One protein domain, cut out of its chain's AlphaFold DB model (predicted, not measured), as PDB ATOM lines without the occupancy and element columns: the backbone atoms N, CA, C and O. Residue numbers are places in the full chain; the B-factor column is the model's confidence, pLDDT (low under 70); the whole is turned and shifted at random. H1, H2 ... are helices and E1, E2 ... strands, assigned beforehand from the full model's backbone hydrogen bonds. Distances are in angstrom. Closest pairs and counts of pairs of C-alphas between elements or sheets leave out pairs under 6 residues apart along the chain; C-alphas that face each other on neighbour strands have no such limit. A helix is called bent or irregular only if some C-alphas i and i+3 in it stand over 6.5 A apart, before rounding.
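Overview. This is residues 3 to 46 of the 173 residues of the protein "Nucleic-acid-binding protein from transposon X-element" of Eumeta variegata (UniProt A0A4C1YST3). A bent hairpin of two strands, E1 and E2, makes one end of a loose, elongated shape, and one short helix, H1, lies toward the other end, with residues 24 to 30 standing free. After H1 the last residues fold back into a small turn. The printed part has 44 residues, in the order E1, E2, H1, with an antiparallel sheet and a mixed class. It is loose, with a radius of gyration of the C-alphas of 12.7 A and spans of 36 by 23 by 13 A.

Along the chain. E1, residues 3 to 8, begins at C-alpha 3 (-37.344, -48.219, -16.951) and measures 15.9 A. E2, residues 14 to 21, measures 17.8 A and bends by 71 degrees at residue 17. H1, residues 29 to 36, measures 11.1 A and ends at C-alpha 36 (-39.875, -32.313, -14.236).

Arrangement. The hairpin E1 and E2 is antiparallel at 151 degrees; N 5 and O 19 are 2.9 A apart, within hydrogen-bond range. Residues 40 to 41 pair antiparallel with 44 to 45. E1 and H1 are apart. In H1, 3 of 4 O i to N i+4 pairs are within range.

Size, cuts and confidence. The C-alphas farthest apart, of Ser 11 and Val 30, are 36.9 A apart. The printed part has no cut and no long link. Residues 3 and 23 to 27 have pLDDT under 70.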
ATOM      1  N   SER A   3     -36.746 -47.413 -15.875       68.75
ATOM      2  CA  SER A   3     -37.344 -48.219 -16.951       68.75
ATOM      3  C   SER A   3     -38.174 -47.326 -17.867       68.75
ATOM      4  O   SER A   3     -38.941 -46.484 -17.394       68.75
ATOM      5  N   VAL A   4     -37.995 -47.503 -19.173       77.25
ATOM      6  CA  VAL A   4     -38.585 -46.670 -20.221       77.25
ATOM      7  C   VAL A   4     -39.414 -47.578 -21.125       77.25
ATOM      8  O   VAL A   4     -38.896 -48.573 -21.629       77.25
ATOM      9  N   ARG A   5     -40.711 -47.295 -21.291       81.56
ATOM     10  CA  ARG A   5     -41.612 -48.109 -22.128       81.56
ATOM     11  C   ARG A   5     -42.476 -47.226 -23.034       81.56
ATOM     12  O   ARG A   5     -43.072 -46.274 -22.527       81.56
ATOM     13  N   PRO A   6     -42.599 -47.530 -24.337       80.19
ATOM     14  CA  PRO A   6     -43.507 -46.804 -25.221       80.19
ATOM     15  C   PRO A   6     -44.965 -47.075 -24.834       80.19
ATOM     16  O   PRO A   6     -45.324 -48.189 -24.442       80.19
ATOM     17  N   ILE A   7     -45.816 -46.055 -24.941       83.31
ATOM     18  CA  ILE A   7     -47.259 -46.209 -24.741       83.31
ATOM     19  C   ILE A   7     -47.892 -46.554 -26.086       83.31
ATOM     20  O   ILE A   7     -47.725 -45.828 -27.059       83.31
ATOM     21  N   LEU A   8     -48.649 -47.649 -26.128       87.94
ATOM     22  CA  LEU A   8     -49.359 -48.076 -27.330       87.94
ATOM     23  C   LEU A   8     -50.797 -47.546 -27.347       87.94
ATOM     24  O   LEU A   8     -51.447 -47.410 -26.305       87.94
ATOM     25  N   ASN A   9     -51.313 -47.282 -28.542       83.81
ATOM     26  CA  ASN A   9     -52.716 -46.972 -28.771       83.81
ATOM     27  C   ASN A   9     -53.592 -48.245 -28.690       83.81
ATOM     28  O   ASN A   9     -53.110 -49.362 -28.483       83.81
ATOM     29  N   ARG A  10     -54.915 -48.093 -28.858       83.56
ATOM     30  CA  ARG A  10     -55.859 -49.229 -28.827       83.56
ATOM     31  C   ARG A  10     -55.599 -50.257 -29.942       83.56
ATOM     32  O   ARG A  10     -55.895 -51.431 -29.743       83.56
ATOM     33  N   SER A  11     -55.034 -49.818 -31.062       90.56
ATOM     34  CA  SER A  11     -54.611 -50.638 -32.203       90.56
ATOM     35  C   SER A  11     -53.218 -51.263 -32.026       90.56
ATOM     36  O   SER A  11     -52.752 -51.945 -32.927       90.56
ATOM     37  N   ARG A  12     -52.575 -51.085 -30.859       85.31
ATOM     38  CA  ARG A  12     -51.202 -51.523 -30.535       85.31
ATOM     39  C   ARG A  12     -50.085 -50.800 -31.297       85.31
ATOM     40  O   ARG A  12     -48.955 -51.272 -31.299       85.31
ATOM     41  N   GLU A  13     -50.366 -49.641 -31.877       86.38
ATOM     42  CA  GLU A  13     -49.348 -48.808 -32.522       86.38
ATOM     43  C   GLU A  13     -48.719 -47.848 -31.496       86.38
ATOM     44  O   GLU A  13     -49.422 -47.401 -30.581       86.38
ATOM     45  N   PRO A  14     -47.425 -47.506 -31.611       83.50
ATOM     46  CA  PRO A  14     -46.764 -46.597 -30.681       83.50
ATOM     47  C   PRO A  14     -47.357 -45.185 -30.743       83.50
ATOM     48  O   PRO A  14     -47.650 -44.665 -31.815       83.50
ATOM     49  N   LEU A  15     -47.516 -44.553 -29.583       81.75
ATOM     50  CA  LEU A  15     -47.733 -43.114 -29.472       81.75
ATOM     51  C   LEU A  15     -46.386 -42.410 -29.291       81.75
ATOM     52  O   LEU A  15     -45.459 -42.993 -28.727       81.75
ATOM     53  N   ASP A  16     -46.338 -41.117 -29.617       82.00
ATOM     54  CA  ASP A  16     -45.239 -40.205 -29.251       82.00
ATOM     55  C   ASP A  16     -45.248 -39.882 -27.742       82.00
ATOM     56  O   ASP A  16     -45.147 -38.737 -27.308       82.00
ATOM     57  N   LEU A  17     -45.469 -40.902 -26.915       83.00
ATOM     58  CA  LEU A  17     -45.525 -40.836 -25.467       83.00
ATOM     59  C   LEU A  17     -44.730 -42.005 -24.897       83.00
ATOM     60  O   LEU A  17     -44.947 -43.170 -25.239       83.00
ATOM     61  N   ILE A  18     -43.844 -41.682 -23.965       84.25
ATOM     62  CA  ILE A  18     -42.973 -42.644 -23.307       84.25
ATOM     63  C   ILE A  18     -43.254 -42.605 -21.817       84.25
ATOM     64  O   ILE A  18     -43.318 -41.541 -21.200       84.25
ATOM     65  N   LEU A  19     -43.421 -43.784 -21.236       84.56
ATOM     66  CA  LEU A  19     -43.622 -43.947 -19.813       84.56
ATOM     67  C   LEU A  19     -42.286 -44.230 -19.134       84.56
ATOM     68  O   LEU A  19     -41.617 -45.214 -19.453       84.56
ATOM     69  N   VAL A  20     -41.917 -43.354 -18.204       82.88
ATOM     70  CA  VAL A  20     -40.659 -43.408 -17.455       82.88
ATOM     71  C   VAL A  20     -40.973 -43.746 -16.005       82.88
ATOM     72  O   VAL A  20     -41.759 -43.051 -15.361       82.88
ATOM     73  N   TYR A  21     -40.351 -44.801 -15.488       79.00
ATOM     74  CA  TYR A  21     -40.474 -45.200 -14.089       79.00
ATOM     75  C   TYR A  21     -39.135 -45.077 -13.371       79.00
ATOM     76  O   TYR A  21     -38.110 -45.553 -13.866       79.00
ATOM     77  N   SER A  22     -39.166 -44.493 -12.173       75.31
ATOM     78  CA  SER A  22     -38.050 -44.517 -11.229       75.31
ATOM     79  C   SER A  22     -38.114 -45.764 -10.357       75.31
ATOM     80  O   SER A  22     -39.199 -46.133  -9.912       75.31
ATOM     81  N   THR A  23     -36.963 -46.361 -10.048       67.81
ATOM     82  CA  THR A  23     -36.835 -47.384  -8.994       67.81
ATOM     83  C   THR A  23     -36.615 -46.776  -7.608       67.81
ATOM     84  O   THR A  23     -36.290 -47.507  -6.683       67.81
ATOM     85  N   ALA A  24     -36.726 -45.451  -7.454       66.69
ATOM     86  CA  ALA A  24     -36.606 -44.814  -6.146       66.69
ATOM     87  C   ALA A  24     -37.720 -45.311  -5.211       66.69
ATOM     88  O   ALA A  24     -38.903 -45.223  -5.546       66.69
ATOM     89  N   GLU A  25     -37.329 -45.823  -4.046       60.78
ATOM     90  CA  GLU A  25     -38.238 -46.382  -3.039       60.78
ATOM     91  C   GLU A  25     -39.142 -45.304  -2.418       60.78
ATOM     92  O   GLU A  25     -40.251 -45.585  -1.958       60.78
ATOM     93  N   THR A  26     -38.715 -44.039  -2.471       61.84
ATOM     94  CA  THR A  26     -39.427 -42.903  -1.890       61.84
ATOM     95  C   THR A  26     -40.119 -42.044  -2.947       61.84
ATOM     96  O   THR A  26     -39.543 -41.588  -3.931       61.84
ATOM     97  N   ASN A  27     -41.402 -41.759  -2.711       67.25
ATOM     98  CA  ASN A  27     -42.201 -40.806  -3.491       67.25
ATOM     99  C   ASN A  27     -42.016 -39.361  -2.980       67.25
ATOM    100  O   ASN A  27     -42.992 -38.603  -2.873       67.25
ATOM    101  N   ASP A  28     -40.790 -38.986  -2.627       77.81
ATOM    102  CA  ASP A  28     -40.476 -37.697  -2.022       77.81
ATOM    103  C   ASP A  28     -40.589 -36.539  -3.034       77.81
ATOM    104  O   ASP A  28     -40.580 -36.710  -4.259       77.81
ATOM    105  N   LYS A  29     -40.794 -35.324  -2.510       78.38
ATOM    106  CA  LYS A  29     -41.014 -34.124  -3.336       78.38
ATOM    107  C   LYS A  29     -39.778 -33.766  -4.168       78.38
ATOM    108  O   LYS A  29     -39.940 -33.251  -5.273       78.38
ATOM    109  N   VAL A  30     -38.579 -34.047  -3.655       79.06
ATOM    110  CA  VAL A  30     -37.303 -33.702  -4.296       79.06
ATOM    111  C   VAL A  30     -37.101 -34.562  -5.540       79.06
ATOM    112  O   VAL A  30     -36.914 -34.023  -6.632       79.06
ATOM    113  N   THR A  31     -37.280 -35.878  -5.412       77.25
ATOM    114  CA  THR A  31     -37.216 -36.826  -6.531       77.25
ATOM    115  C   THR A  31     -38.236 -36.483  -7.620       77.25
ATOM    116  O   THR A  31     -37.898 -36.449  -8.803       77.25
ATOM    117  N   LYS A  32     -39.478 -36.131  -7.250       77.94
ATOM    118  CA  LYS A  32     -40.499 -35.681  -8.218       77.94
ATOM    119  C   LYS A  32     -40.078 -34.418  -8.966       77.94
ATOM    120  O   LYS A  32     -40.247 -34.356 -10.180       77.94
ATOM    121  N   ALA A  33     -39.534 -33.424  -8.265       81.38
ATOM    122  CA  ALA A  33     -39.087 -32.177  -8.879       81.38
ATOM    123  C   ALA A  33     -37.929 -32.395  -9.867       81.38
ATOM    124  O   ALA A  33     -37.872 -31.714 -10.889       81.38
ATOM    125  N   ALA A  34     -37.041 -33.359  -9.602       82.56
ATOM    126  CA  ALA A  34     -35.961 -33.718 -10.518       82.56
ATOM    127  C   ALA A  34     -36.491 -34.252 -11.862       82.56
ATOM    128  O   ALA A  34     -35.988 -33.853 -12.910       82.56
ATOM    129  N   PHE A  35     -37.562 -35.059 -11.857       81.44
ATOM    130  CA  PHE A  35     -38.174 -35.572 -13.094       81.44
ATOM    131  C   PHE A  35     -38.735 -34.472 -13.997       81.44
ATOM    132  O   PHE A  35     -38.576 -34.545 -15.213       81.44
ATOM    133  N   PHE A  36     -39.339 -33.422 -13.435       82.88
ATOM    134  CA  PHE A  36     -39.875 -32.313 -14.236       82.88
ATOM    135  C   PHE A  36     -38.793 -31.409 -14.845       82.88
ATOM    136  O   PHE A  36     -39.104 -30.597 -15.712       82.88
ATOM    137  N   LYS A  37     -37.530 -31.542 -14.418       83.94
ATOM    138  CA  LYS A  37     -36.389 -30.787 -14.962       83.94
ATOM    139  C   LYS A  37     -35.674 -31.507 -16.108       83.94
ATOM    140  O   LYS A  37     -34.772 -30.925 -16.710       83.94
ATOM    141  N   VAL A  38     -36.046 -32.750 -16.412       83.69
ATOM    142  CA  VAL A  38     -35.416 -33.537 -17.477       83.69
ATOM    143  C   VAL A  38     -35.761 -32.936 -18.843       83.69
ATOM    144  O   VAL A  38     -36.931 -32.773 -19.175       83.69
ATOM    145  N   LYS A  39     -34.731 -32.614 -19.637       81.94
ATOM    146  CA  LYS A  39     -34.859 -32.003 -20.978       81.94
ATOM    147  C   LYS A  39     -34.624 -32.983 -22.131       81.94
ATOM    148  O   LYS A  39     -34.977 -32.673 -23.270       81.94
ATOM    149  N   SER A  40     -34.029 -34.140 -21.847       83.56
ATOM    150  CA  SER A  40     -33.759 -35.190 -22.828       83.56
ATOM    151  C   SER A  40     -33.768 -36.581 -22.194       83.56
ATOM    152  O   SER A  40     -33.393 -36.745 -21.033       83.56
ATOM    153  N   LEU A  41     -34.211 -37.582 -22.957       80.25
ATOM    154  CA  LEU A  41     -34.225 -39.000 -22.576       80.25
ATOM    155  C   LEU A  41     -34.026 -39.868 -23.818       80.25
ATOM    156  O   LEU A  41     -34.704 -39.643 -24.814       80.25
ATOM    157  N   CYS A  42     -33.142 -40.869 -23.754       72.62
ATOM    158  CA  CYS A  42     -32.919 -41.842 -24.838       72.62
ATOM    159  C   CYS A  42     -32.822 -41.185 -26.232       72.62
ATOM    160  O   CYS A  42     -33.557 -41.544 -27.146       72.62
ATOM    161  N   SER A  43     -31.947 -40.181 -26.359       79.19
ATOM    162  CA  SER A  43     -31.702 -39.398 -27.586       79.19
ATOM    163  C   SER A  43     -32.844 -38.484 -28.056       79.19
ATOM    164  O   SER A  43     -32.679 -37.762 -29.035       79.19
ATOM    165  N   LEU A  44     -33.970 -38.436 -27.342       77.38
ATOM    166  CA  LEU A  44     -35.046 -37.478 -27.594       77.38
ATOM    167  C   LEU A  44     -34.740 -36.163 -26.876       77.38
ATOM    168  O   LEU A  44     -34.512 -36.151 -25.665       77.38
ATOM    169  N   SER A  45     -34.757 -35.058 -27.615       81.88
ATOM    170  CA  SER A  45     -34.634 -33.689 -27.105       81.88
ATOM    171  C   SER A  45     -35.965 -32.939 -27.254       81.88
ATOM    172  O   SER A  45     -36.840 -33.346 -28.015       81.88
ATOM    173  N   GLY A  46     -36.159 -31.866 -26.480       82.44
ATOM    174  CA  GLY A  46     -37.396 -31.073 -26.539       82.44
ATOM    175  C   GLY A  46     -38.619 -31.766 -25.926       82.44
ATOM    176  O   GLY A  46     -39.756 -31.456 -26.279       82.44
TER     177      GLY A  46